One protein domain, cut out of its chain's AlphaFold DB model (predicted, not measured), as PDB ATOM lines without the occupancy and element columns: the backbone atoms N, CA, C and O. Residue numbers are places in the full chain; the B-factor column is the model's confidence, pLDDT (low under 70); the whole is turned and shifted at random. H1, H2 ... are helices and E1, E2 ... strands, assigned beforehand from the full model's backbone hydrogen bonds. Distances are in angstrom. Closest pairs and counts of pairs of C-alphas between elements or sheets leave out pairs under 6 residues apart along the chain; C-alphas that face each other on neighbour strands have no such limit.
ATOM      1  N   LEU A 270     187.232 -41.282  80.896       40.22
ATOM      2  CA  LEU A 270     188.143 -41.921  79.938       40.22
ATOM      3  C   LEU A 270     189.623 -41.721  80.318       40.22
ATOM      4  O   LEU A 270     190.153 -40.629  80.126       40.22
ATOM      5  N   TRP A 271     190.306 -42.793  80.740       42.78
ATOM      6  CA  TRP A 271     191.734 -43.039  80.475       42.78
ATOM      7  C   TRP A 271     191.969 -44.514  80.119       42.78
ATOM      8  O   TRP A 271     191.206 -45.386  80.518       42.78
ATOM      9  N   LYS A 272     193.018 -44.732  79.311       48.38
ATOM     10  CA  LYS A 272     193.300 -45.907  78.469       48.38
ATOM     11  C   LYS A 272     192.995 -47.245  79.147       48.38
ATOM     12  O   LYS A 272     193.650 -47.612  80.120       48.38
ATOM     13  N   ASP A 273     192.052 -47.960  78.546       57.44
ATOM     14  CA  ASP A 273     191.806 -49.390  78.695       57.44
ATOM     15  C   ASP A 273     193.098 -50.208  78.936       57.44
ATOM     16  O   ASP A 273     194.154 -49.836  78.414       57.44
ATOM     17  N   PRO A 274     193.035 -51.350  79.649       61.16
ATOM     18  CA  PRO A 274     194.146 -52.294  79.754       61.16
ATOM     19  C   PRO A 274     194.780 -52.552  78.381       61.16
ATOM     20  O   PRO A 274     194.083 -52.977  77.455       61.16
ATOM     21  N   ILE A 275     196.086 -52.292  78.249       69.19
ATOM     22  CA  ILE A 275     196.822 -52.471  76.988       69.19
ATOM     23  C   ILE A 275     197.733 -53.683  77.116       69.19
ATOM     24  O   ILE A 275     198.539 -53.779  78.045       69.19
ATOM     25  N   ILE A 276     197.622 -54.584  76.149       72.50
ATOM     26  CA  ILE A 276     198.402 -55.809  76.047       72.50
ATOM     27  C   ILE A 276     199.019 -55.820  74.654       72.50
ATOM     28  O   ILE A 276     198.302 -55.873  73.664       72.50
ATOM     29  N   LYS A 277     200.339 -55.739  74.547       77.50
ATOM     30  CA  LYS A 277     201.054 -55.861  73.272       77.50
ATOM     31  C   LYS A 277     201.543 -57.297  73.120       77.50
ATOM     32  O   LYS A 277     202.155 -57.790  74.058       77.50
ATOM     33  N   VAL A 278     201.301 -57.943  71.982       75.25
ATOM     34  CA  VAL A 278     201.797 -59.297  71.674       75.25
ATOM     35  C   VAL A 278     202.500 -59.254  70.319       75.25
ATOM     36  O   VAL A 278     201.864 -58.983  69.298       75.25
ATOM     37  N   GLY A 279     203.819 -59.458  70.303       80.25
ATOM     38  CA  GLY A 279     204.629 -59.177  69.116       80.25
ATOM     39  C   GLY A 279     204.514 -57.703  68.695       80.25
ATOM     40  O   GLY A 279     204.783 -56.802  69.490       80.25
ATOM     41  N   GLU A 280     204.102 -57.436  67.451       78.75
ATOM     42  CA  GLU A 280     203.867 -56.073  66.934       78.75
ATOM     43  C   GLU A 280     202.427 -55.563  67.145       78.75
ATOM     44  O   GLU A 280     202.180 -54.360  67.024       78.75
ATOM     45  N   ASP A 281     201.491 -56.446  67.506       74.94
ATOM     46  CA  ASP A 281     200.064 -56.138  67.618       74.94
ATOM     47  C   ASP A 281     199.656 -55.738  69.054       74.94
ATOM     48  O   ASP A 281     200.319 -56.085  70.035       74.94
ATOM     49  N   TYR A 282     198.519 -55.042  69.200       66.88
ATOM     50  CA  TYR A 282     197.946 -54.652  70.498       66.88
ATOM     51  C   TYR A 282     196.533 -55.224  70.693       66.88
ATOM     52  O   TYR A 282     195.661 -55.074  69.838       66.88
ATOM     53  N   ALA A 283     196.280 -55.811  71.860       62.69
ATOM     54  CA  ALA A 283     194.966 -56.060  72.428       62.69
ATOM     55  C   ALA A 283     194.647 -54.981  73.470       62.69
ATOM     56  O   ALA A 283     195.432 -54.697  74.374       62.69
ATOM     57  N   ILE A 284     193.462 -54.400  73.343       57.28
ATOM     58  CA  ILE A 284     192.882 -53.498  74.329       57.28
ATOM     59  C   ILE A 284     191.712 -54.245  74.974       57.28
ATOM     60  O   ILE A 284     190.965 -54.914  74.258       57.28
ATOM     61  N   VAL A 285     191.543 -54.161  76.296       59.50
ATOM     62  CA  VAL A 285     190.390 -54.760  77.001       59.50
ATOM     63  C   VAL A 285     189.363 -53.666  77.347       59.50
ATOM     64  O   VAL A 285     189.359 -53.189  78.476       59.50
ATOM     65  N   PRO A 286     188.504 -53.215  76.412       47.00
ATOM     66  CA  PRO A 286     187.568 -52.123  76.681       47.00
ATOM     67  C   PRO A 286     186.390 -52.530  77.584       47.00
ATOM     68  O   PRO A 286     185.980 -53.696  77.614       47.00
ATOM     69  N   THR A 287     185.795 -51.537  78.258       43.81
ATOM     70  CA  THR A 287     184.568 -51.609  79.095       43.81
ATOM     71  C   THR A 287     183.381 -52.192  78.332       43.81
ATOM     72  O   THR A 287     182.513 -52.848  78.915       43.81
ATOM     73  N   ASP A 288     183.391 -52.026  77.010       45.19
ATOM     74  CA  ASP A 288     182.262 -52.254  76.112       45.19
ATOM     75  C   ASP A 288     182.426 -53.562  75.325       45.19
ATOM     76  O   ASP A 288     182.133 -53.633  74.126       45.19
ATOM     77  N   ALA A 289     182.918 -54.617  75.981       40.59
ATOM     78  CA  ALA A 289     183.299 -55.901  75.380       40.59
ATOM     79  C   ALA A 289     182.199 -56.623  74.558       40.59
ATOM     80  O   ALA A 289     182.425 -57.719  74.052       40.59
ATOM     81  N   HIS A 290     181.024 -56.035  74.358       41.03
ATOM     82  CA  HIS A 290     180.042 -56.510  73.391       41.03
ATOM     83  C   HIS A 290     180.395 -56.181  71.927       41.03
ATOM     84  O   HIS A 290     179.912 -56.888  71.047       41.03
ATOM     85  N   LYS A 291     181.253 -55.188  71.626       42.84
ATOM     86  CA  LYS A 291     181.470 -54.757  70.224       42.84
ATOM     87  C   LYS A 291     182.634 -55.422  69.476       42.84
ATOM     88  O   LYS A 291     182.578 -55.477  68.252       42.84
ATOM     89  N   ASN A 292     183.669 -55.950  70.146       51.44
ATOM     90  CA  ASN A 292     184.789 -56.596  69.435       51.44
ATOM     91  C   ASN A 292     185.547 -57.687  70.226       51.44
ATOM     92  O   ASN A 292     186.766 -57.797  70.150       51.44
ATOM     93  N   ARG A 293     184.838 -58.540  70.982       51.03
ATOM     94  CA  ARG A 293     185.438 -59.727  71.641       51.03
ATOM     95  C   ARG A 293     186.191 -60.642  70.669       51.03
ATOM     96  O   ARG A 293     187.164 -61.287  71.053       51.03
ATOM     97  N   ASN A 294     185.746 -60.682  69.413       57.88
ATOM     98  CA  ASN A 294     186.308 -61.556  68.392       57.88
ATOM     99  C   ASN A 294     187.731 -61.154  67.983       57.88
ATOM    100  O   ASN A 294     188.532 -62.055  67.756       57.88
ATOM    101  N   SER A 295     188.078 -59.859  67.937       63.28
ATOM    102  CA  SER A 295     189.437 -59.422  67.577       63.28
ATOM    103  C   SER A 295     190.451 -59.714  68.681       63.28
ATOM    104  O   SER A 295     191.515 -60.259  68.405       63.28
ATOM    105  N   VAL A 296     190.092 -59.453  69.942       62.38
ATOM    106  CA  VAL A 296     190.946 -59.737  71.104       62.38
ATOM    107  C   VAL A 296     191.175 -61.242  71.242       62.38
ATOM    108  O   VAL A 296     192.314 -61.696  71.312       62.38
ATOM    109  N   ALA A 297     190.108 -62.046  71.187       68.00
ATOM    110  CA  ALA A 297     190.222 -63.503  71.243       68.00
ATOM    111  C   ALA A 297     190.941 -64.097  70.018       68.00
ATOM    112  O   ALA A 297     191.541 -65.166  70.120       68.00
ATOM    113  N   ALA A 298     190.865 -63.459  68.846       74.00
ATOM    114  CA  ALA A 298     191.652 -63.857  67.681       74.00
ATOM    115  C   ALA A 298     193.140 -63.544  67.875       74.00
ATOM    116  O   ALA A 298     193.963 -64.376  67.511       74.00
ATOM    117  N   LEU A 299     193.482 -62.408  68.497       72.31
ATOM    118  CA  LEU A 299     194.863 -62.048  68.809       72.31
ATOM    119  C   LEU A 299     195.504 -63.060  69.765       72.31
ATOM    120  O   LEU A 299     196.535 -63.641  69.443       72.31
ATOM    121  N   PHE A 300     194.858 -63.336  70.902       79.25
ATOM    122  CA  PHE A 300     195.358 -64.328  71.859       79.25
ATOM    123  C   PHE A 300     195.505 -65.714  71.218       79.25
ATOM    124  O   PHE A 300     196.529 -66.361  71.398       79.25
ATOM    125  N   ARG A 301     194.542 -66.139  70.383       82.44
ATOM    126  CA  ARG A 301     194.638 -67.409  69.639       82.44
ATOM    127  C   ARG A 301     195.749 -67.421  68.586       82.44
ATOM    128  O   ARG A 301     196.384 -68.453  68.416       82.44
ATOM    129  N   LYS A 302     195.987 -66.307  67.886       80.38
ATOM    130  CA  LYS A 302     197.047 -66.171  66.868       80.38
ATOM    131  C   LYS A 302     198.438 -66.392  67.469       80.38
ATOM    132  O   LYS A 302     199.286 -66.963  66.796       80.38
ATOM    133  N   TYR A 303     198.648 -65.957  68.711       77.19
ATOM    134  CA  TYR A 303     199.946 -65.994  69.398       77.19
ATOM    135  C   TYR A 303     200.050 -67.057  70.503       77.19
ATOM    136  O   TYR A 303     200.983 -67.015  71.305       77.19
ATOM    137  N   ASP A 304     199.062 -67.958  70.590       82.88
ATOM    138  CA  ASP A 304     198.897 -68.921  71.694       82.88
ATOM    139  C   ASP A 304     199.083 -68.279  73.085       82.88
ATOM    140  O   ASP A 304     199.637 -68.855  74.021       82.88
ATOM    141  N   ALA A 305     198.661 -67.018  73.197       79.06
ATOM    142  CA  ALA A 305     198.878 -66.207  74.374       79.06
ATOM    143  C   ALA A 305     197.742 -66.438  75.375       79.06
ATOM    144  O   ALA A 305     196.559 -66.379  75.027       79.06
ATOM    145  N   GLN A 306     198.090 -66.654  76.639       82.88
ATOM    146  CA  GLN A 306     197.140 -66.729  77.744       82.88
ATOM    147  C   GLN A 306     197.626 -65.844  78.879       82.88
ATOM    148  O   GLN A 306     198.794 -65.887  79.257       82.88
ATOM    149  N   ILE A 307     196.712 -65.049  79.429       84.12
ATOM    150  CA  ILE A 307     196.954 -64.254  80.629       84.12
ATOM    151  C   ILE A 307     196.116 -64.838  81.748       84.12
ATOM    152  O   ILE A 307     194.895 -64.943  81.634       84.12
ATOM    153  N   THR A 308     196.780 -65.167  82.846       88.19
ATOM    154  CA  THR A 308     196.136 -65.625  84.066       88.19
ATOM    155  C   THR A 308     196.372 -64.597  85.157       88.19
ATOM    156  O   THR A 308     197.508 -64.327  85.539       88.19
ATOM    157  N   VAL A 309     195.286 -64.029  85.677       91.31
ATOM    158  CA  VAL A 309     195.321 -63.222  86.895       91.31
ATOM    159  C   VAL A 309     194.800 -64.080  88.038       91.31
ATOM    160  O   VAL A 309     193.665 -64.559  87.983       91.31
ATOM    161  N   ALA A 310     195.618 -64.286  89.064       93.75
ATOM    162  CA  ALA A 310     195.254 -65.058  90.243       93.75
ATOM    163  C   ALA A 310     195.362 -64.217  91.518       93.75
ATOM    164  O   ALA A 310     196.213 -63.337  91.626       93.75
ATOM    165  N   GLY A 311     194.487 -64.476  92.487       92.00
ATOM    166  CA  GLY A 311     194.616 -63.895  93.828       92.00
ATOM    167  C   GLY A 311     195.660 -64.656  94.636       92.00
ATOM    168  O   GLY A 311     195.925 -65.812  94.340       92.00
ATOM    169  N   GLN A 312     196.247 -64.049  95.662       91.44
ATOM    170  CA  GLN A 312     197.039 -64.775  96.666       91.44
ATOM    171  C   GLN A 312     196.426 -64.652  98.061       91.44
ATOM    172  O   GLN A 312     196.335 -65.649  98.772       91.44
ATOM    173  N   ASN A 313     196.048 -63.431  98.437       91.12
ATOM    174  CA  ASN A 313     195.419 -63.047  99.706       91.12
ATOM    175  C   ASN A 313     194.674 -61.713  99.514       91.12
ATOM    176  O   ASN A 313     194.505 -61.306  98.376       91.12
ATOM    177  N   LEU A 314     194.277 -60.995 100.569       90.94
ATOM    178  CA  LEU A 314     193.603 -59.686 100.464       90.94
ATOM    179  C   LEU A 314     194.421 -58.571  99.784       90.94
ATOM    180  O   LEU A 314     193.835 -57.601  99.318       90.94
ATOM    181  N   ASN A 315     195.752 -58.681  99.742       91.19
ATOM    182  CA  ASN A 315     196.642 -57.574  99.367       91.19
ATOM    183  C   ASN A 315     197.407 -57.804  98.053       91.19
ATOM    184  O   ASN A 315     197.945 -56.859  97.468       91.19
ATOM    185  N   TYR A 316     197.536 -59.058  97.608       94.50
ATOM    186  CA  TYR A 316     198.396 -59.414  96.478       94.50
ATOM    187  C   TYR A 316     197.767 -60.395  95.498       94.50
ATOM    188  O   TYR A 316     197.192 -61.410  95.887       94.50
ATOM    189  N   GLY A 317     197.948 -60.101  94.215       95.06
ATOM    190  CA  GLY A 317     197.658 -61.006  93.112       95.06
ATOM    191  C   GLY A 317     198.926 -61.342  92.337       95.06
ATOM    192  O   GLY A 317     199.974 -60.712  92.514       95.06
ATOM    193  N   THR A 318     198.831 -62.341  91.469       95.94
ATOM    194  CA  THR A 318     199.856 -62.672  90.480       95.94
ATOM    195  C   THR A 318     199.300 -62.565  89.080       95.94
ATOM    196  O   THR A 318     198.160 -62.932  88.798       95.94
ATOM    197  N   LEU A 319     200.135 -62.025  88.204       93.00
ATOM    198  CA  LEU A 319     199.934 -61.994  86.773       93.00
ATOM    199  C   LEU A 319     200.904 -62.991  86.150       93.00
ATOM    200  O   LEU A 319     202.122 -62.837  86.256       93.00
ATOM    201  N   GLU A 320     200.347 -63.994  85.496       90.31
ATOM    202  CA  GLU A 320     201.077 -65.002  84.747       90.31
ATOM    203  C   GLU A 320     200.689 -64.916  83.282       90.31
ATOM    204  O   GLU A 320     199.556 -64.576  82.927       90.31
ATOM    205  N   ALA A 321     201.654 -65.234  82.435       87.38
ATOM    206  CA  ALA A 321     201.477 -65.239  81.007       87.38
ATOM    207  C   ALA A 321     202.173 -66.444  80.389       87.38
ATOM    208  O   ALA A 321     203.300 -66.776  80.761       87.38
ATOM    209  N   THR A 322     201.520 -67.044  79.405       84.88
ATOM    210  CA  THR A 322     202.117 -68.015  78.485       84.88
ATOM    211  C   THR A 322     201.912 -67.518  77.062       84.88
ATOM    212  O   THR A 322     200.912 -66.856  76.797       84.88
ATOM    213  N   GLY A 323     202.840 -67.807  76.155       83.12
ATOM    214  CA  GLY A 323     202.736 -67.408  74.754       83.12
ATOM    215  C   GLY A 323     203.929 -67.876  73.931       83.12
ATOM    216  O   GLY A 323     204.927 -68.343  74.484       83.12
ATOM    217  N   SER A 324     203.823 -67.754  72.607       81.56
ATOM    218  CA  SER A 324     204.935 -68.029  71.686       81.56
ATOM    219  C   SER A 324     205.799 -66.799  71.384       81.56
ATOM    220  O   SER A 324     206.869 -66.943  70.806       81.56
ATOM    221  N   GLU A 325     205.334 -65.602  71.753       82.06
ATOM    222  CA  GLU A 325     205.926 -64.304  71.407       82.06
ATOM    223  C   GLU A 325     205.976 -63.377  72.619       82.06
ATOM    224  O   GLU A 325     205.134 -63.484  73.514       82.06
ATOM    225  N   GLU A 326     206.918 -62.427  72.624       82.62
ATOM    226  CA  GLU A 326     207.012 -61.416  73.681       82.62
ATOM    227  C   GLU A 326     205.669 -60.696  73.878       82.62
ATOM    228  O   GLU A 326     205.049 -60.208  72.927       82.62
ATOM    229  N   MET A 327     205.248 -60.601  75.138       81.44
ATOM    230  CA  MET A 327     204.030 -59.917  75.532       81.44
ATOM    231  C   MET A 327     204.312 -58.829  76.563       81.44
ATOM    232  O   MET A 327     204.857 -59.097  77.629       81.44
ATOM    233  N   GLN A 328     203.872 -57.605  76.289       83.06
ATOM    234  CA  GLN A 328     203.934 -56.495  77.238       83.06
ATOM    235  C   GLN A 328     202.542 -56.231  77.795       83.06
ATOM    236  O   GLN A 328     201.605 -55.976  77.041       83.06
ATOM    237  N   VAL A 329     202.402 -56.274  79.115       82.75
ATOM    238  CA  VAL A 329     201.134 -56.036  79.809       82.75
ATOM    239  C   VAL A 329     201.239 -54.754  80.623       82.75
ATOM    240  O   VAL A 329     202.166 -54.591  81.421       82.75
ATOM    241  N   ASN A 330     200.275 -53.853  80.430       84.81
ATOM    242  CA  ASN A 330     200.131 -52.629  81.209       84.81
ATOM    243  C   ASN A 330     198.715 -52.530  81.789       84.81
ATOM    244  O   ASN A 330     197.769 -52.184  81.075       84.81
ATOM    245  N   PHE A 331     198.589 -52.793  83.088       87.88
ATOM    246  CA  PHE A 331     197.365 -52.560  83.850       87.88
ATOM    247  C   PHE A 331     197.564 -51.373  84.798       87.88
ATOM    248  O   PHE A 331     198.370 -51.473  85.728       87.88
ATOM    249  N   PRO A 332     196.875 -50.239  84.586       87.62
ATOM    250  CA  PRO A 332     196.968 -49.103  85.496       87.62
ATOM    251  C   PRO A 332     196.284 -49.397  86.839       87.62
ATOM    252  O   PRO A 332     195.401 -50.261  86.929       87.62
ATOM    253  N   ALA A 333     196.642 -48.620  87.865       91.19
ATOM    254  CA  ALA A 333     195.867 -48.571  89.101       91.19
ATOM    255  C   ALA A 333     194.413 -48.181  88.784       91.19
ATOM    256  O   ALA A 333     194.156 -47.323  87.936       91.19
ATOM    257  N   GLY A 334     193.464 -48.855  89.429       89.94
ATOM    258  CA  GLY A 334     192.036 -48.750  89.133       89.94
ATOM    259  C   GLY A 334     191.512 -49.811  88.163       89.94
ATOM    260  O   GLY A 334     190.308 -49.866  87.927       89.94
ATOM    261  N   THR A 335     192.363 -50.691  87.617       89.75
ATOM    262  CA  THR A 335     191.890 -51.837  86.819       89.75
ATOM    263  C   THR A 335     191.055 -52.771  87.699       89.75
ATOM    264  O   THR A 335     191.548 -53.293  88.700       89.75
ATOM    265  N   PHE A 336     189.795 -53.001  87.330       89.75
ATOM    266  CA  PHE A 336     188.884 -53.912  88.019       89.75
ATOM    267  C   PHE A 336     189.240 -55.367  87.705       89.75
ATOM    268  O   PHE A 336     189.573 -55.714  86.578       89.75
ATOM    269  N   LEU A 337     189.139 -56.245  88.694       92.88
ATOM    270  CA  LEU A 337     189.384 -57.675  88.562       92.88
ATOM    271  C   LEU A 337     188.082 -58.418  88.859       92.88
ATOM    272  O   LEU A 337     187.705 -58.588  90.022       92.88
ATOM    273  N   GLN A 338     187.393 -58.868  87.808       91.94
ATOM    274  CA  GLN A 338     186.192 -59.687  87.961       91.94
ATOM    275  C   GLN A 338     186.590 -61.097  88.369       91.94
ATOM    276  O   GLN A 338     187.297 -61.767  87.620       91.94
ATOM    277  N   CYS A 339     186.136 -61.560  89.528       92.12
ATOM    278  CA  CYS A 339     186.336 -62.944  89.918       92.12
ATOM    279  C   CYS A 339     185.495 -63.863  89.025       92.12
ATOM    280  O   CYS A 339     184.341 -63.556  88.730       92.12
ATOM    281  N   LEU A 340     186.074 -64.984  88.595       90.19
ATOM    282  CA  LEU A 340     185.338 -66.031  87.875       90.19
ATOM    283  C   LEU A 340     184.479 -66.902  88.807       90.19
ATOM    284  O   LEU A 340     183.633 -67.650  88.330       90.19
ATOM    285  N   ASP A 341     184.712 -66.813  90.116       91.38
ATOM    286  CA  ASP A 341     183.917 -67.455  91.158       91.38
ATOM    287  C   ASP A 341     183.053 -66.404  91.868       91.38
ATOM    288  O   ASP A 341     183.573 -65.528  92.560       91.38
ATOM    289  N   ASP A 342     181.730 -66.514  91.732       90.38
ATOM    290  CA  ASP A 342     180.770 -65.566  92.311       90.38
ATOM    291  C   ASP A 342     180.799 -65.518  93.849       90.38
ATOM    292  O   ASP A 342     180.410 -64.498  94.438       90.38
ATOM    293  N   ALA A 343     181.260 -66.586  94.512       94.00
ATOM    294  CA  ALA A 343     181.380 -66.640  95.970       94.00
ATOM    295  C   ALA A 343     182.589 -65.842  96.495       94.00
ATOM    296  O   ALA A 343     182.598 -65.396  97.649       94.00
ATOM    297  N   THR A 344     183.596 -65.638  95.646       95.56
ATOM    298  CA  THR A 344     184.818 -64.906  95.972       95.56
ATOM    299  C   THR A 344     184.678 -63.434  95.572       95.56
ATOM    300  O   THR A 344     183.950 -63.063  94.650       95.56
ATOM    301  N   GLN A 345     185.309 -62.541  96.333       95.25
ATOM    302  CA  GLN A 345     185.212 -61.107  96.068       95.25
ATOM    303  C   GLN A 345     185.936 -60.690  94.784       95.25
ATOM    304  O   GLN A 345     187.015 -61.186  94.463       95.25
ATOM    305  N   ASN A 346     185.344 -59.725  94.075       96.25
ATOM    306  CA  ASN A 346     186.035 -58.989  93.019       96.25
ATOM    307  C   ASN A 346     187.163 -58.148  93.628       96.25
ATOM    308  O   ASN A 346     187.091 -57.747  94.793       96.25
ATOM    309  N   GLY A 347     188.171 -57.847  92.820       95.38
ATOM    310  CA  GLY A 347     189.313 -57.036  93.215       95.38
ATOM    311  C   GLY A 347     189.483 -55.796  92.352       95.38
ATOM    312  O   GLY A 347     188.784 -55.593  91.362       95.38
ATOM    313  N   MET A 348     190.455 -54.979  92.716       95.44
ATOM    314  CA  MET A 348     190.950 -53.871  91.918       95.44
ATOM    315  C   MET A 348     192.454 -53.756  92.112       95.44
ATOM    316  O   MET A 348     192.948 -53.874  93.232       95.44
ATOM    317  N   ILE A 349     193.192 -53.524  91.031       95.38
ATOM    318  CA  ILE A 349     194.627 -53.261  91.106       95.38
ATOM    319  C   ILE A 349     194.822 -51.864  91.707       95.38
ATOM    320  O   ILE A 349     194.279 -50.889  91.192       95.38
ATOM    321  N   VAL A 350     195.591 -51.768  92.791       94.81
ATOM    322  CA  VAL A 350     195.882 -50.501  93.504       94.81
ATOM    323  C   VAL A 350     197.336 -50.049  93.319       94.81
ATOM    324  O   VAL A 350     197.887 -49.277  94.094       94.81
ATOM    325  N   ASP A 351     197.975 -50.583  92.284       92.69
ATOM    326  CA  ASP A 351     199.293 -50.207  91.790       92.69
ATOM    327  C   ASP A 351     199.265 -50.281  90.254       92.69
ATOM    328  O   ASP A 351     198.268 -50.686  89.659       92.69
ATOM    329  N   THR A 352     200.339 -49.891  89.585       87.50
ATOM    330  CA  THR A 352     200.469 -50.068  88.138       87.50
ATOM    331  C   THR A 352     201.285 -51.320  87.839       87.50
ATOM    332  O   THR A 352     202.458 -51.412  88.190       87.50
ATOM    333  N   VAL A 353     200.684 -52.271  87.127       87.00
ATOM    334  CA  VAL A 353     201.384 -53.449  86.614       87.00
ATOM    335  C   VAL A 353     201.922 -53.123  85.234       87.00
ATOM    336  O   VAL A 353     201.153 -52.980  84.290       87.00
ATOM    337  N   ARG A 354     203.245 -53.019  85.108       86.06
ATOM    338  CA  ARG A 354     203.944 -52.941  83.820       86.06
ATOM    339  C   ARG A 354     204.982 -54.036  83.775       86.06
ATOM    340  O   ARG A 354     205.949 -53.989  84.529       86.06
ATOM    341  N   THR A 355     204.765 -55.023  82.920       84.31
ATOM    342  CA  THR A 355     205.672 -56.161  82.805       84.31
ATOM    343  C   THR A 355     205.781 -56.624  81.362       84.31
ATOM    344  O   THR A 355     204.839 -56.488  80.578       84.31
ATOM    345  N   THR A 356     206.950 -57.155  81.030       82.38
ATOM    346  CA  THR A 356     207.255 -57.747  79.733       82.38
ATOM    347  C   THR A 356     207.567 -59.215  79.960       82.38
ATOM    348  O   THR A 356     208.501 -59.560  80.682       82.38
ATOM    349  N   PHE A 357     206.789 -60.078  79.327       77.75
ATOM    350  CA  PHE A 357     206.964 -61.515  79.324       77.75
ATOM    351  C   PHE A 357     207.643 -61.916  78.018       77.75
ATOM    352  O   PHE A 357     207.036 -61.836  76.955       77.75
ATOM    353  N   ALA A 358     208.911 -62.315  78.092       75.19
ATOM    354  CA  ALA A 358     209.643 -62.855  76.954       75.19
ATOM    355  C   ALA A 358     209.613 -64.387  77.003       75.19
ATOM    356  O   ALA A 358     209.940 -64.984  78.031       75.19
ATOM    357  N   PHE A 359     209.258 -65.015  75.884       74.38
ATOM    358  CA  PHE A 359     209.220 -66.468  75.744       74.38
ATOM    359  C   PHE A 359     210.356 -66.891  74.816       74.38
ATOM    360  O   PHE A 359     210.507 -66.352  73.721       74.38
ATOM    361  N   GLN A 360     211.212 -67.815  75.261       60.69
ATOM    362  CA  GLN A 360     212.284 -68.308  74.403       60.69
ATOM    363  C   GLN A 360     211.712 -69.250  73.346       60.69
ATOM    364  O   GLN A 360     211.160 -70.305  73.658       60.69
ATOM    365  N   VAL A 361     211.902 -68.879  72.084       55.28
ATOM    366  CA  VAL A 361     211.578 -69.707  70.923       55.28
ATOM    367  C   VAL A 361     212.619 -70.822  70.841       55.28
ATOM    368  O   VAL A 361     213.624 -70.638  70.171       55.28
ATOM    369  N   ASN A 362     212.450 -71.910  71.608       55.44
ATOM    370  CA  ASN A 362     213.083 -73.228  71.408       55.44
ATOM    371  C   ASN A 362     212.538 -74.269  72.419       55.44
ATOM    372  O   ASN A 362     213.025 -74.388  73.540       55.44
ATOM    373  N   ASN A 363     211.533 -75.047  71.992       53.06
ATOM    374  CA  ASN A 363     211.052 -76.340  72.524       53.06
ATOM    375  C   ASN A 363     210.695 -76.516  74.015       53.06
ATOM    376  O   ASN A 363     210.290 -77.616  74.384       53.06
ATOM    377  N   ASN A 364     210.747 -75.489  74.858       57.00
ATOM    378  CA  ASN A 364     210.128 -75.528  76.184       57.00
ATOM    379  C   ASN A 364     209.289 -74.263  76.385       57.00
ATOM    380  O   ASN A 364     209.860 -73.173  76.326       57.00
ATOM    381  N   PRO A 365     207.967 -74.366  76.633       54.47
ATOM    382  CA  PRO A 365     207.173 -73.210  77.023       54.47
ATOM    383  C   PRO A 365     207.692 -72.726  78.379       54.47
ATOM    384  O   PRO A 365     207.369 -73.280  79.429       54.47
ATOM    385  N   PHE A 366     208.571 -71.729  78.361       57.56
ATOM    386  CA  PHE A 366     209.030 -71.098  79.585       57.56
ATOM    387  C   PHE A 366     207.872 -70.259  80.114       57.56
ATOM    388  O   PHE A 366     207.488 -69.265  79.502       57.56
ATOM    389  N   MET A 367     207.292 -70.664  81.243       59.75
ATOM    390  CA  MET A 367     206.408 -69.777  81.989       59.75
ATOM    391  C   MET A 367     207.258 -68.618  82.491       59.75
ATOM    392  O   MET A 367     208.239 -68.826  83.213       59.75
ATOM    393  N   ALA A 368     206.911 -67.402  82.087       69.25
ATOM    394  CA  ALA A 368     207.553 -66.243  82.664       69.25
ATOM    395  C   ALA A 368     207.234 -66.191  84.165       69.25
ATOM    396  O   ALA A 368     206.142 -66.580  84.590       69.25
ATOM    397  N   ALA A 369     208.203 -65.754  84.973       78.94
ATOM    398  CA  ALA A 369     208.022 -65.708  86.417       78.94
ATOM    399  C   ALA A 369     206.760 -64.887  86.761       78.94
ATOM    400  O   ALA A 369     206.603 -63.782  86.226       78.94
ATOM    401  N   PRO A 370     205.871 -65.397  87.634       87.75
ATOM    402  CA  PRO A 370     204.660 -64.685  88.011       87.75
ATOM    403  C   PRO A 370     204.989 -63.271  88.495       87.75
ATOM    404  O   PRO A 370     205.765 -63.083  89.436       87.75
ATOM    405  N   THR A 371     204.394 -62.260  87.864       92.88
ATOM    406  CA  THR A 371     204.540 -60.872  88.305       92.88
ATOM    407  C   THR A 371     203.549 -60.625  89.433       92.88
ATOM    408  O   THR A 371     202.338 -60.602  89.219       92.88
ATOM    409  N   ARG A 372     204.053 -60.452  90.654       94.69
ATOM    410  CA  ARG A 372     203.220 -60.110  91.810       94.69
ATOM    411  C   ARG A 372     202.848 -58.628  91.774       94.69
ATOM    412  O   ARG A 372     203.711 -57.787  91.538       94.69
ATOM    413  N   PHE A 373     201.592 -58.308  92.063       94.69
ATOM    414  CA  PHE A 373     201.094 -56.933  92.118       94.69
ATOM    415  C   PHE A 373     200.199 -56.702  93.338       94.69
ATOM    416  O   PHE A 373     199.666 -57.654  93.915       94.69
ATOM    417  N   ARG A 374     200.049 -55.434  93.744       94.94
ATOM    418  CA  ARG A 374     199.124 -55.036  94.815       94.94
ATOM    419  C   ARG A 374     197.708 -54.936  94.268       94.94
ATOM    420  O   ARG A 374     197.472 -54.305  93.237       94.94
ATOM    421  N   PHE A 375     196.764 -55.508  94.990       94.69
ATOM    422  CA  PHE A 375     195.346 -55.346  94.707       94.69
ATOM    423  C   PHE A 375     194.589 -55.209  96.025       94.69
ATOM    424  O   PHE A 375     195.096 -55.596  97.072       94.69
ATOM    425  N   ALA A 376     193.395 -54.641  95.954       96.62
ATOM    426  CA  ALA A 376     192.475 -54.552  97.072       96.62
ATOM    427  C   ALA A 376     191.140 -55.154  96.657       96.62
ATOM    428  O   ALA A 376     190.683 -55.003  95.518       96.62
ATOM    429  N   CYS A 377     190.507 -55.851  97.580       97.12
ATOM    430  CA  CYS A 377     189.227 -56.469  97.342       97.12
ATOM    431  C   CYS A 377     188.062 -55.485  97.521       97.12
ATOM    432  O   CYS A 377     188.146 -54.554  98.313       97.12
ATOM    433  N   LEU A 378     186.959 -55.703  96.805       96.06
ATOM    434  CA  LEU A 378     185.857 -54.735  96.694       96.06
ATOM    435  C   LEU A 378     184.611 -55.074  97.524       96.06
ATOM    436  O   LEU A 378     183.648 -54.312  97.480       96.06
ATOM    437  N   ASN A 379     184.564 -56.233  98.188       95.38
ATOM    438  CA  ASN A 379     183.407 -56.629  98.996       95.38
ATOM    439  C   ASN A 379     183.845 -57.402 100.235       95.38
ATOM    440  O   ASN A 379     184.128 -58.597 100.161       95.38
ATOM    441  N   MET A 380     183.816 -56.721 101.375       96.00
ATOM    442  CA  MET A 380     184.268 -57.258 102.656       96.00
ATOM    443  C   MET A 380     183.481 -58.492 103.132       96.00
ATOM    444  O   MET A 380     183.978 -59.268 103.941       96.00
ATOM    445  N   ASN A 381     182.253 -58.695 102.650       95.62
ATOM    446  CA  ASN A 381     181.378 -59.783 103.105       95.62
ATOM    447  C   ASN A 381     181.467 -61.041 102.216       95.62
ATOM    448  O   ASN A 381     180.718 -61.995 102.423       95.62
ATOM    449  N   LYS A 382     182.347 -61.050 101.206       96.06
ATOM    450  CA  LYS A 382     182.604 -62.203 100.329       96.06
ATOM    451  C   LYS A 382     183.926 -62.888 100.683       96.06
ATOM    452  O   LYS A 382     184.777 -62.323 101.366       96.06
ATOM    453  N   LYS A 383     184.112 -64.120 100.200       95.69
ATOM    454  CA  LYS A 383     185.308 -64.925 100.494       95.69
ATOM    455  C   LYS A 383     186.584 -64.235  99.994       95.69
ATOM    456  O   LYS A 383     186.585 -63.648  98.913       95.69
ATOM    457  N   GLU A 384     187.666 -64.311 100.771       94.88
ATOM    458  CA  GLU A 384     189.008 -63.860 100.378       94.88
ATOM    459  C   GLU A 384     189.547 -64.650  99.167       94.88
ATOM    460  O   GLU A 384     189.376 -65.874  99.105       94.88
ATOM    461  N   PRO A 385     190.217 -63.984  98.206       94.75
ATOM    462  CA  PRO A 385     190.896 -64.665  97.114       94.75
ATOM    463  C   PRO A 385     192.024 -65.579  97.603       94.75
ATOM    464  O   PRO A 385     192.839 -65.208  98.438       94.75
ATOM    465  N   THR A 386     192.111 -66.767  97.016       95.38
ATOM    466  CA  THR A 386     193.186 -67.744  97.254       95.38
ATOM    467  C   THR A 386     194.084 -67.851  96.018       95.38
ATOM    468  O   THR A 386     193.648 -67.439  94.941       95.38
ATOM    469  N   PRO A 387     195.253 -68.520  96.091       95.62
ATOM    470  CA  PRO A 387     196.077 -68.857  94.917       95.62
ATOM    471  C   PRO A 387     195.335 -69.563  93.770       95.62
ATOM    472  O   PRO A 387     195.782 -69.537  92.623       95.62
ATOM    473  N   SER A 388     194.197 -70.206  94.055       94.38
ATOM    474  CA  SER A 388     193.342 -70.860  93.052       94.38
ATOM    475  C   SER A 388     192.282 -69.938  92.441       94.38
ATOM    476  O   SER A 388     191.732 -70.247  91.387       94.38
ATOM    477  N   THR A 389     192.015 -68.789  93.063       95.75
ATOM    478  CA  THR A 389     191.057 -67.802  92.567       95.75
ATOM    479  C   THR A 389     191.582 -67.187  91.276       95.75
ATOM    480  O   THR A 389     192.768 -66.871  91.168       95.75
ATOM    481  N   ARG A 390     190.707 -67.035  90.282       93.44
ATOM    482  CA  ARG A 390     191.034 -66.499  88.959       93.44
ATOM    483  C   ARG A 390     190.207 -65.259  88.665       93.44
ATOM    484  O   ARG A 390     189.034 -65.193  89.035       93.44
ATOM    485  N   PHE A 391     190.831 -64.305  87.986       91.00
ATOM    486  CA  PHE A 391     190.234 -63.021  87.660       91.00
ATOM    487  C   PHE A 391     190.333 -62.698  86.174       91.00
ATOM    488  O   PHE A 391     191.288 -63.081  85.498       91.00
ATOM    489  N   VAL A 392     189.364 -61.921  85.700       86.56
ATOM    490  CA  VAL A 392     189.386 -61.265  84.395       86.56
ATOM    491  C   VAL A 392     189.602 -59.768  84.623       86.56
ATOM    492  O   VAL A 392     188.770 -59.139  85.286       86.56
ATOM    493  N   PRO A 393     190.698 -59.179  84.111       86.19
ATOM    494  CA  PRO A 393     190.888 -57.740  84.183       86.19
ATOM    495  C   PRO A 393     189.849 -57.040  83.304       86.19
ATOM    496  O   PRO A 393     189.638 -57.408  82.151       86.19
ATOM    497  N   MET A 394     189.201 -56.027  83.860       79.06
ATOM    498  CA  MET A 394     188.238 -55.166  83.192       79.06
ATOM    499  C   MET A 394     188.493 -53.716  83.608       79.06
ATOM    500  O   MET A 394     189.012 -53.456  84.692       79.06
ATOM    501  N   PRO A 395     188.107 -52.738  82.795       72.56
ATOM    502  CA  PRO A 395     188.066 -51.359  83.252       72.56
ATOM    503  C   PRO A 395     186.976 -51.172  84.318       72.56
ATOM    504  O   PRO A 395     185.915 -51.805  84.290       72.56
ATOM    505  N   ALA A 396     187.269 -50.334  85.311       76.38
ATOM    506  CA  ALA A 396     186.342 -50.045  86.394       76.38
ATOM    507  C   ALA A 396     185.236 -49.095  85.923       76.38
ATOM    508  O   ALA A 396     185.504 -48.067  85.312       76.38
ATOM    509  N   ARG A 397     183.985 -49.428  86.263       74.31
ATOM    510  CA  ARG A 397     182.815 -48.568  85.997       74.31
ATOM    511  C   ARG A 397     182.699 -47.389  86.958       74.31
ATOM    512  O   ARG A 397     182.003 -46.424  86.677       74.31
ATOM    513  N   ASP A 398     183.321 -47.507  88.124       81.88
ATOM    514  CA  ASP A 398     183.245 -46.506  89.176       81.88
ATOM    515  C   ASP A 398     184.503 -45.637  89.152       81.88
ATOM    516  O   ASP A 398     185.577 -46.058  89.592       81.88
ATOM    517  N   SER A 399     184.367 -44.417  88.634       81.25
ATOM    518  CA  SER A 399     185.475 -43.467  88.524       81.25
ATOM    519  C   SER A 399     186.050 -43.062  89.883       81.25
ATOM    520  O   SER A 399     187.228 -42.720  89.966       81.25
ATOM    521  N   LYS A 400     185.273 -43.157  90.973       85.81
ATOM    522  CA  LYS A 400     185.759 -42.853  92.325       85.81
ATOM    523  C   LYS A 400     186.705 -43.929  92.833       85.81
ATOM    524  O   LYS A 400     187.730 -43.592  93.415       85.81
ATOM    525  N   LEU A 401     186.417 -45.199  92.547       88.69
ATOM    526  CA  LEU A 401     187.339 -46.299  92.843       88.69
ATOM    527  C   LEU A 401     188.656 -46.165  92.075       88.69
ATOM    528  O   LEU A 401     189.709 -46.446  92.637       88.69
ATOM    529  N   VAL A 402     188.612 -45.700  90.823       87.19
ATOM    530  CA  VAL A 402     189.826 -45.465  90.023       87.19
ATOM    531  C   VAL A 402     190.692 -44.371  90.644       87.19
ATOM    532  O   VAL A 402     191.883 -44.589  90.849       87.19
ATOM    533  N   LEU A 403     190.099 -43.220  90.980       85.31
ATOM    534  CA  LEU A 403     190.819 -42.120  91.634       85.31
ATOM    535  C   LEU A 403     191.394 -42.554  92.989       85.31
ATOM    536  O   LEU A 403     192.557 -42.294  93.281       85.31
ATOM    537  N   LEU A 404     190.613 -43.297  93.776       91.19
ATOM    538  CA  LEU A 404     191.069 -43.837  95.052       91.19
ATOM    539  C   LEU A 404     192.235 -44.823  94.874       91.19
ATOM    540  O   LEU A 404     193.186 -44.795  95.648       91.19
ATOM    541  N   ALA A 405     192.205 -45.677  93.849       92.81
ATOM    542  CA  ALA A 405     193.300 -46.601  93.555       92.81
ATOM    543  C   ALA A 405     194.598 -45.875  93.170       92.81
ATOM    544  O   ALA A 405     195.681 -46.347  93.509       92.81
ATOM    545  N   GLN A 406     194.495 -44.738  92.479       88.88
ATOM    546  CA  GLN A 406     195.641 -43.895  92.126       88.88
ATOM    547  C   GLN A 406     196.248 -43.227  93.367       88.88
ATOM    548  O   GLN A 406     197.459 -43.288  93.552       88.88
ATOM    549  N   GLU A 407     195.424 -42.702  94.275       89.12
ATOM    550  CA  GLU A 407     195.909 -42.193  95.566       89.12
ATOM    551  C   GLU A 407     196.604 -43.299  96.378       89.12
ATOM    552  O   GLU A 407     197.698 -43.119  96.911       89.12
ATOM    553  N   ILE A 408     196.004 -44.494  96.432       94.00
ATOM    554  CA  ILE A 408     196.586 -45.654  97.125       94.00
ATOM    555  C   ILE A 408     197.936 -46.059  96.512       94.00
ATOM    556  O   ILE A 408     198.850 -46.483  97.234       94.00
ATOM    557  N   GLN A 409     198.076 -45.936  95.192       93.62
ATOM    558  CA  GLN A 409     199.331 -46.195  94.500       93.62
ATOM    559  C   GLN A 409     200.429 -45.223  94.960       93.62
ATOM    560  O   GLN A 409     201.561 -45.654  95.201       93.62
ATOM    561  N   GLU A 410     200.096 -43.937  95.094       89.56
ATOM    562  CA  GLU A 410     201.018 -42.879  95.526       89.56
ATOM    563  C   GLU A 410     201.303 -42.918  97.037       89.56
ATOM    564  O   GLU A 410     202.354 -42.453  97.497       89.56
ATOM    565  N   SER A 411     200.418 -43.545  97.817       87.56
ATOM    566  CA  SER A 411     200.566 -43.674  99.262       87.56
ATOM    567  C   SER A 411     201.808 -44.481  99.663       87.56
ATOM    568  O   SER A 411     202.094 -45.581  99.174       87.56
ATOM    569  N   ARG A 412     202.542 -43.950 100.648       85.81
ATOM    570  CA  ARG A 412     203.661 -44.656 101.296       85.81
ATOM    571  C   ARG A 412     203.182 -45.771 102.231       85.81
ATOM    572  O   ARG A 412     203.944 -46.700 102.493       85.81
ATOM    573  N   PHE A 413     201.941 -45.692 102.710       85.06
ATOM    574  CA  PHE A 413     201.328 -46.689 103.585       85.06
ATOM    575  C   PHE A 413     200.609 -47.741 102.743       85.06
ATOM    576  O   PHE A 413     199.749 -47.394 101.936       85.06
ATOM    577  N   ARG A 414     200.985 -49.013 102.922       88.69
ATOM    578  CA  ARG A 414     200.583 -50.131 102.053       88.69
ATOM    579  C   ARG A 414     200.021 -51.302 102.852       88.69
ATOM    580  O   ARG A 414     200.334 -51.455 104.030       88.69
ATOM    581  N   GLY A 415     199.276 -52.179 102.184       90.12
ATOM    582  CA  GLY A 415     198.731 -53.402 102.776       90.12
ATOM    583  C   GLY A 415     197.357 -53.144 103.401       90.12
ATOM    584  O   GLY A 415     196.483 -52.661 102.686       90.12
TER     585      GLY A 415
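AT A GLANCE: This is residues 270 to 415 of the 608 residues of an uncharacterized protein of Armatimonadetes bacterium (UniProt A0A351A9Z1). Picture a small closed barrel of six strands, E3, E4, E9, E7, E6 and E10, with a four-stranded sheet, E2, E1, E5 and E8, next to it, E8 coming near E4 and E9. Helix H2 packs on the outside of the barrel over E7 and E9, and helix H1 lies over the sheet's edge strand E2. The 146 printed residues hold two named helices and ten named strands in the order E1 E2 H1 E3 E4 E5 E6 E7 E8 E9 E10 H2; both sheet and barrel are antiparallel throughout. The class is mixed, helices and strands, with under half of the residues in named elements. The whole is compact, with a radius of gyration of the C-alphas of 15.2 A and spans of 44 by 32 by 31 A.

IN THESE COORDINATES: Find C-alpha 275 at (196.822, -52.471, 76.988), where E1, residues 275 to 278, begins; E2, residues 281 to 284, forms a hairpin with it. H1 follows at residues 293 to 302, 14.1 A long. Next come E3, residues 306 to 311, 16.5 A, and E4, residues 316 to 322, 20.3 A, beginning at C-alpha 316 at (198.396, -59.414, 96.478). Then read E5, 327 to 331; E6, 336 to 339; E7, 347 to 349; and E8, 353 to 357. E9, residues 371 to 377, measures 18.3 A, and E10 takes residues 390 to 394. H2, residues 399 to 410, runs 17.1 A to C-alpha 410 at (201.018, -42.879, 95.526).

HOW THE PARTS SIT: In the hairpin E3 and E4, look for N 308 and O 320, 2.8 A apart. E9 is staggered: residues 371 to 374 pair with E4, where N 319 and O 371 are 2.8 A apart, and 375 to 377 with E7, where N 348 and O 376 are 2.8 A apart. Within hydrogen-bond range are N 337 and O 347, 2.8 A, across the hairpin E6 and E7; N 338 and O 392, 2.9 A, across the antiparallel neighbours E6 and E10; and N 391 and O 309, 2.8 A, across E10 and E3, the neighbour pair with which the barrel is closed. H2 is outside the barrel; its closest C-alphas to E7 are Ala 405 and Ile 349, 7.2 A. In the sheet, N 276 and O 283 are within hydrogen-bond range across the hairpin E1 and E2 at 2.8 A, N 277 and O 328 across the neighbours E1 and E5 at 2.8 A, and N 329 and O 355 across the neighbours E5 and E8 at 2.9 A. H1 and this sheet form two layers, a helix on one face of a sheet; its height over the sheet is 9.2 A, and the closest C-alphas of E2 and H1, Ala 283 and Val 296, are 5.6 A apart. In H1 and H2 every O i to N i+4 pair is within hydrogen-bond range.

THE WHOLE: The farthest C-alphas, Asn 362 and Asn 381, are 46.8 A apart. The printed part has no cut. The links E8 to E9 and E9 to E10 are long, with 13 and 12 residues. The mean pLDDT of the printed part is 80.9; residues 270 to 275, 282 to 297 and 360 to 368 are under 70.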